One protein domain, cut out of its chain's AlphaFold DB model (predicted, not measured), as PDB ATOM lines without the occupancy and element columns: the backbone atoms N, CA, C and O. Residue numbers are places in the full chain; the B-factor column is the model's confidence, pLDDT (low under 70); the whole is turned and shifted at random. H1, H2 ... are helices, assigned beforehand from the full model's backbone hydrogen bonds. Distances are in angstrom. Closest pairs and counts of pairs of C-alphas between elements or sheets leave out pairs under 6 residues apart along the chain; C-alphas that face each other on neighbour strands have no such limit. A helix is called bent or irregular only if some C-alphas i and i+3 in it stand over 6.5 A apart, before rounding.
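AT A GLANCE: This is residues 130 to 179 of the 194 residues of an uncharacterized protein of Fusarium oxysporum NRRL 32931 (UniProt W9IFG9). One long helix, H3, bends to a corner of two arms, and a small loose head of two short helices, H1 and H2, sits at its first end. H3a makes the arm next to the head, and H3b runs off from the corner and stands free. The printed part has 50 residues with three named helices, H1, H2 and H3 along the chain, and no named strand; its class is all helix. It is extended, with a radius of gyration of the C-alphas of 15.9 A, and spans 40 by 25 by 14 A.

IN THESE COORDINATES: H1 is residues 130 to 135, 9.1 A long, beginning at C-alpha 130 (5.172, -32.497, -24.959). H2 is residues 145 to 148, 5.3 A long. H3, residues 151 to 179, was assigned as one helix by its hydrogen bonds but is bent: C-alphas 162 and 165 are 7.7 A apart. Its arm H3a, residues 151 to 162, is 16.0 A long and irregular, with C-alphas 158 and 161 6.6 A apart. Its arm H3b, residues 165 to 179, is 21.0 A long and ends at C-alpha 179 (-34.501, -35.995, -14.293).

HOW THE PARTS SIT: H1 and H2 are close but not clearly touching; their closest C-alphas, of Glu 130 and Leu 147, are 7.4 A apart. H2 and H3a are also close but not clearly touching, with the closest C-alphas, of Phe 146 and Gln 152, 7.8 A apart. H3a and H3b are about perpendicular, at 86 degrees. H1 is apart from both arms, and H2 is apart from H3b. Every O i to N i+4 pair is within hydrogen-bond range in H3b, against 6 of 8 in H3a and 1 of 2 in H1; H2 is too short for such a pair.

THE WHOLE: The C-alphas farthest apart, of Glu 130 and Tyr 177, are 41.7 A from each other. The printed part has no cut; the link from H1 to H2 is short and that from H2 to H3 tight. Mean pLDDT of the printed part is 75.2, and residues 130 to 150 are under 70.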
ATOM      1  N   GLU A 130       4.839 -33.416 -23.855       63.19
ATOM      2  CA  GLU A 130       5.172 -32.497 -24.959       63.19
ATOM      3  C   GLU A 130       4.375 -32.778 -26.246       63.19
ATOM      4  O   GLU A 130       3.798 -31.834 -26.797       63.19
ATOM      5  N   PRO A 131       4.233 -34.040 -26.710       63.12
ATOM      6  CA  PRO A 131       3.412 -34.335 -27.885       63.12
ATOM      7  C   PRO A 131       1.929 -34.001 -27.668       63.12
ATOM      8  O   PRO A 131       1.247 -33.566 -28.593       63.12
ATOM      9  N   PHE A 132       1.441 -34.150 -26.432       62.31
ATOM     10  CA  PHE A 132       0.048 -33.898 -26.063       62.31
ATOM     11  C   PHE A 132      -0.346 -32.420 -26.231       62.31
ATOM     12  O   PHE A 132      -1.452 -32.113 -26.656       62.31
ATOM     13  N   ILE A 133       0.558 -31.480 -25.963       59.78
ATOM     14  CA  ILE A 133       0.251 -30.040 -26.040       59.78
ATOM     15  C   ILE A 133       0.324 -29.493 -27.466       59.78
ATOM     16  O   ILE A 133      -0.427 -28.576 -27.805       59.78
ATOM     17  N   ASN A 134       1.174 -30.076 -28.316       62.50
ATOM     18  CA  ASN A 134       1.166 -29.770 -29.749       62.50
ATOM     19  C   ASN A 134      -0.157 -30.188 -30.405       62.50
ATOM     20  O   ASN A 134      -0.630 -29.509 -31.315       62.50
ATOM     21  N   ASP A 135      -0.786 -31.250 -29.900       63.50
ATOM     22  CA  ASP A 135      -2.127 -31.663 -30.312       63.50
ATOM     23  C   ASP A 135      -3.236 -30.745 -29.755       63.50
ATOM     24  O   ASP A 135      -4.251 -30.536 -30.418       63.50
ATOM     25  N   PHE A 136      -3.034 -30.156 -28.571       60.44
ATOM     26  CA  PHE A 136      -3.981 -29.262 -27.891       60.44
ATOM     27  C   PHE A 136      -3.562 -27.790 -27.969       60.44
ATOM     28  O   PHE A 136      -3.304 -27.193 -26.933       60.44
ATOM     29  N   ALA A 137      -3.479 -27.199 -29.173       58.53
ATOM     30  CA  ALA A 137      -3.323 -25.750 -29.425       58.53
ATOM     31  C   ALA A 137      -2.581 -24.964 -28.308       58.53
ATOM     32  O   ALA A 137      -3.072 -23.939 -27.818       58.53
ATOM     33  N   GLY A 138      -1.423 -25.485 -27.874       55.97
ATOM     34  CA  GLY A 138      -0.915 -25.329 -26.504       55.97
ATOM     35  C   GLY A 138      -0.760 -23.906 -25.990       55.97
ATOM     36  O   GLY A 138      -1.002 -23.630 -24.812       55.97
ATOM     37  N   GLN A 139      -0.385 -22.994 -26.884       58.09
ATOM     38  CA  GLN A 139      -0.170 -21.583 -26.568       58.09
ATOM     39  C   GLN A 139      -1.479 -20.781 -26.550       58.09
ATOM     40  O   GLN A 139      -1.636 -19.880 -25.732       58.09
ATOM     41  N   TYR A 140      -2.445 -21.140 -27.397       59.38
ATOM     42  CA  TYR A 140      -3.702 -20.402 -27.549       59.38
ATOM     43  C   TYR A 140      -4.774 -20.828 -26.540       59.38
ATOM     44  O   TYR A 140      -5.645 -20.035 -26.190       59.38
ATOM     45  N   THR A 141      -4.700 -22.055 -26.018       59.53
ATOM     46  CA  THR A 141      -5.707 -22.620 -25.094       59.53
ATOM     47  C   THR A 141      -5.236 -22.748 -23.643       59.53
ATOM     48  O   THR A 141      -5.877 -23.431 -22.851       59.53
ATOM     49  N   ARG A 142      -4.148 -22.069 -23.242       56.97
ATOM     50  CA  ARG A 142      -3.543 -22.192 -21.891       56.97
ATOM     51  C   ARG A 142      -3.099 -23.632 -21.552       56.97
ATOM     52  O   ARG A 142      -2.890 -23.960 -20.385       56.97
ATOM     53  N   GLY A 143      -2.883 -24.473 -22.566       58.31
ATOM     54  CA  GLY A 143      -2.415 -25.858 -22.427       58.31
ATOM     55  C   GLY A 143      -1.016 -25.974 -21.806       58.31
ATOM     56  O   GLY A 143      -0.678 -26.992 -21.217       58.31
ATOM     57  N   MET A 144      -0.225 -24.900 -21.832       59.91
ATOM     58  CA  MET A 144       1.097 -24.818 -21.190       59.91
ATOM     59  C   MET A 144       1.072 -25.057 -19.665       59.91
ATOM     60  O   MET A 144       2.062 -25.525 -19.104       59.91
ATOM     61  N   VAL A 145      -0.055 -24.802 -18.986       59.03
ATOM     62  CA  VAL A 145      -0.202 -25.068 -17.538       59.03
ATOM     63  C   VAL A 145      -0.115 -26.574 -17.233       59.03
ATOM     64  O   VAL A 145       0.323 -26.959 -16.148       59.03
ATOM     65  N   PHE A 146      -0.446 -27.427 -18.211       60.28
ATOM     66  CA  PHE A 146      -0.297 -28.883 -18.114       60.28
ATOM     67  C   PHE A 146       1.176 -29.329 -18.113       60.28
ATOM     68  O   PHE A 146       1.482 -30.369 -17.543       60.28
ATOM     69  N   LEU A 147       2.092 -28.555 -18.713       60.38
ATOM     70  CA  LEU A 147       3.535 -28.860 -18.740       60.38
ATOM     71  C   LEU A 147       4.254 -28.483 -17.449       60.38
ATOM     72  O   LEU A 147       5.255 -29.098 -17.091       60.38
ATOM     73  N   GLN A 148       3.786 -27.418 -16.805       61.09
ATOM     74  CA  GLN A 148       4.523 -26.757 -15.730       61.09
ATOM     75  C   GLN A 148       4.028 -27.149 -14.338       61.09
ATOM     76  O   GLN A 148       4.717 -26.875 -13.359       61.09
ATOM     77  N   SER A 149       2.847 -27.767 -14.226       65.56
ATOM     78  CA  SER A 149       2.231 -28.032 -12.927       65.56
ATOM     79  C   SER A 149       1.690 -29.456 -12.786       65.56
ATOM     80  O   SER A 149       0.878 -29.914 -13.585       65.56
ATOM     81  N   ASP A 150       2.031 -30.110 -11.672       69.06
ATOM     82  CA  ASP A 150       1.426 -31.381 -11.226       69.06
ATOM     83  C   ASP A 150       0.023 -31.181 -10.627       69.06
ATOM     84  O   ASP A 150      -0.456 -31.976  -9.812       69.06
ATOM     85  N   LEU A 151      -0.639 -30.078 -10.979       75.44
ATOM     86  CA  LEU A 151      -1.896 -29.666 -10.373       75.44
ATOM     87  C   LEU A 151      -2.987 -30.708 -10.622       75.44
ATOM     88  O   LEU A 151      -3.747 -31.009  -9.710       75.44
ATOM     89  N   GLN A 152      -3.020 -31.319 -11.806       71.62
ATOM     90  CA  GLN A 152      -3.984 -32.373 -12.137       71.62
ATOM     91  C   GLN A 152      -3.806 -33.598 -11.244       71.62
ATOM     92  O   GLN A 152      -4.754 -34.015 -10.582       71.62
ATOM     93  N   ASN A 153      -2.581 -34.124 -11.152       78.19
ATOM     94  CA  ASN A 153      -2.273 -35.277 -10.307       78.19
ATOM     95  C   ASN A 153      -2.592 -34.980  -8.840       78.19
ATOM     96  O   ASN A 153      -3.221 -35.789  -8.155       78.19
ATOM     97  N   ARG A 154      -2.235 -33.780  -8.375       79.19
ATOM     98  CA  ARG A 154      -2.498 -33.331  -7.009       79.19
ATOM     99  C   ARG A 154      -3.990 -33.190  -6.723       79.19
ATOM    100  O   ARG A 154      -4.447 -33.662  -5.691       79.19
ATOM    101  N   VAL A 155      -4.762 -32.569  -7.610       82.19
ATOM    102  CA  VAL A 155      -6.214 -32.408  -7.436       82.19
ATOM    103  C   VAL A 155      -6.913 -33.764  -7.483       82.19
ATOM    104  O   VAL A 155      -7.777 -34.019  -6.643       82.19
ATOM    105  N   ILE A 156      -6.502 -34.665  -8.377       82.62
ATOM    106  CA  ILE A 156      -7.036 -36.029  -8.421       82.62
ATOM    107  C   ILE A 156      -6.795 -36.729  -7.080       82.62
ATOM    108  O   ILE A 156      -7.748 -37.142  -6.423       82.62
ATOM    109  N   GLN A 157      -5.546 -36.774  -6.620       82.81
ATOM    110  CA  GLN A 157      -5.178 -37.501  -5.403       82.81
ATOM    111  C   GLN A 157      -5.714 -36.856  -4.118       82.81
ATOM    112  O   GLN A 157      -6.095 -37.565  -3.192       82.81
ATOM    113  N   GLN A 158      -5.749 -35.523  -4.037       83.50
ATOM    114  CA  GLN A 158      -6.091 -34.811  -2.800       83.50
ATOM    115  C   GLN A 158      -7.563 -34.414  -2.703       83.50
ATOM    116  O   GLN A 158      -8.065 -34.195  -1.600       83.50
ATOM    117  N   ARG A 159      -8.262 -34.249  -3.832       79.19
ATOM    118  CA  ARG A 159      -9.640 -33.738  -3.851       79.19
ATOM    119  C   ARG A 159     -10.630 -34.741  -4.418       79.19
ATOM    120  O   ARG A 159     -11.688 -34.877  -3.816       79.19
ATOM    121  N   LEU A 160     -10.309 -35.436  -5.510       81.56
ATOM    122  CA  LEU A 160     -11.234 -36.392  -6.134       81.56
ATOM    123  C   LEU A 160     -11.225 -37.745  -5.426       81.56
ATOM    124  O   LEU A 160     -12.258 -38.134  -4.894       81.56
ATOM    125  N   THR A 161     -10.085 -38.435  -5.352       81.19
ATOM    126  CA  THR A 161      -9.992 -39.786  -4.770       81.19
ATOM    127  C   THR A 161     -10.591 -39.891  -3.359       81.19
ATOM    128  O   THR A 161     -11.434 -40.763  -3.149       81.19
ATOM    129  N   PRO A 162     -10.262 -39.009  -2.391       83.44
ATOM    130  CA  PRO A 162     -10.801 -39.133  -1.036       83.44
ATOM    131  C   PRO A 162     -12.269 -38.705  -0.915       83.44
ATOM    132  O   PRO A 162     -12.953 -39.138   0.008       83.44
ATOM    133  N   LYS A 163     -12.770 -37.849  -1.816       81.94
ATOM    134  CA  LYS A 163     -14.147 -37.325  -1.760       81.94
ATOM    135  C   LYS A 163     -15.079 -37.967  -2.781       81.94
ATOM    136  O   LYS A 163     -16.230 -37.545  -2.881       81.94
ATOM    137  N   LEU A 164     -14.616 -38.981  -3.511       85.56
ATOM    138  CA  LEU A 164     -15.358 -39.577  -4.617       85.56
ATOM    139  C   LEU A 164     -16.724 -40.085  -4.158       85.56
ATOM    140  O   LEU A 164     -17.731 -39.733  -4.751       85.56
ATOM    141  N   VAL A 165     -16.770 -40.793  -3.027       84.25
ATOM    142  CA  VAL A 165     -18.016 -41.324  -2.452       84.25
ATOM    143  C   VAL A 165     -19.025 -40.208  -2.148       84.25
ATOM    144  O   VAL A 165     -20.208 -40.340  -2.455       84.25
ATOM    145  N   SER A 166     -18.566 -39.078  -1.595       87.62
ATOM    146  CA  SER A 166     -19.439 -37.923  -1.342       87.62
ATOM    147  C   SER A 166     -19.874 -37.212  -2.625       87.62
ATOM    148  O   SER A 166     -21.031 -36.822  -2.739       87.62
ATOM    149  N   LEU A 167     -18.976 -37.085  -3.607       87.69
ATOM    150  CA  LEU A 167     -19.267 -36.465  -4.901       87.69
ATOM    151  C   LEU A 167     -20.294 -37.288  -5.681       87.69
ATOM    152  O   LEU A 167     -21.236 -36.718  -6.214       87.69
ATOM    153  N   THR A 168     -20.173 -38.618  -5.685       88.31
ATOM    154  CA  THR A 168     -21.137 -39.510  -6.342       88.31
ATOM    155  C   THR A 168     -22.538 -39.365  -5.753       88.31
ATOM    156  O   THR A 168     -23.511 -39.380  -6.502       88.31
ATOM    157  N   LYS A 169     -22.661 -39.178  -4.431       89.88
ATOM    158  CA  LYS A 169     -23.959 -38.946  -3.787       89.88
ATOM    159  C   LYS A 169     -24.597 -37.634  -4.255       89.88
ATOM    160  O   LYS A 169     -25.747 -37.650  -4.674       89.88
ATOM    161  N   VAL A 170     -23.832 -36.542  -4.254       91.12
ATOM    162  CA  VAL A 170     -24.307 -35.229  -4.730       91.12
ATOM    163  C   VAL A 170     -24.669 -35.282  -6.215       91.12
ATOM    164  O   VAL A 170     -25.725 -34.810  -6.608       91.12
ATOM    165  N   MET A 171     -23.840 -35.921  -7.046       91.50
ATOM    166  CA  MET A 171     -24.136 -36.100  -8.470       91.50
ATOM    167  C   MET A 171     -25.426 -36.888  -8.701       91.50
ATOM    168  O   MET A 171     -26.160 -36.571  -9.629       91.50
ATOM    169  N   LYS A 172     -25.705 -37.905  -7.874       92.00
ATOM    170  CA  LYS A 172     -26.958 -38.659  -7.944       92.00
ATOM    171  C   LYS A 172     -28.154 -37.784  -7.571       92.00
ATOM    172  O   LYS A 172     -29.138 -37.803  -8.291       92.00
ATOM    173  N   GLU A 173     -28.062 -37.022  -6.486       93.81
ATOM    174  CA  GLU A 173     -29.139 -36.124  -6.049       93.81
ATOM    175  C   GLU A 173     -29.453 -35.058  -7.114       93.81
ATOM    176  O   GLU A 173     -30.619 -34.845  -7.439       93.81
ATOM    177  N   GLU A 174     -28.427 -34.455  -7.721       93.25
ATOM    178  CA  GLU A 174     -28.586 -33.498  -8.825       93.25
ATOM    179  C   GLU A 174     -29.146 -34.156 -10.092       93.25
ATOM    180  O   GLU A 174     -29.981 -33.569 -10.777       93.25
ATOM    181  N   LEU A 175     -28.717 -35.384 -10.404       92.69
ATOM    182  CA  LEU A 175     -29.247 -36.139 -11.538       92.69
ATOM    183  C   LEU A 175     -30.720 -36.502 -11.327       92.69
ATOM    184  O   LEU A 175     -31.516 -36.288 -12.236       92.69
ATOM    185  N   ASP A 176     -31.093 -37.004 -10.148       91.19
ATOM    186  CA  ASP A 176     -32.474 -37.355  -9.797       91.19
ATOM    187  C   ASP A 176     -33.372 -36.100  -9.817       91.19
ATOM    188  O   ASP A 176     -34.494 -36.133 -10.336       91.19
ATOM    189  N   TYR A 177     -32.861 -34.966  -9.325       91.50
ATOM    190  CA  TYR A 177     -33.538 -33.670  -9.403       91.50
ATOM    191  C   TYR A 177     -33.724 -33.200 -10.853       91.50
ATOM    192  O   TYR A 177     -34.838 -32.844 -11.245       91.50
ATOM    193  N   ALA A 178     -32.662 -33.228 -11.664       89.69
ATOM    194  CA  ALA A 178     -32.710 -32.823 -13.066       89.69
ATOM    195  C   ALA A 178     -33.645 -33.724 -13.883       89.69
ATOM    196  O   ALA A 178     -34.430 -33.222 -14.684       89.69
ATOM    197  N   LEU A 179     -33.617 -35.036 -13.639       88.31
ATOM    198  CA  LEU A 179     -34.501 -35.995 -14.293       88.31
ATOM    199  C   LEU A 179     -35.966 -35.720 -13.939       88.31
ATOM    200  O   LEU A 179     -36.797 -35.650 -14.833       88.31
TER     201      LEU A 179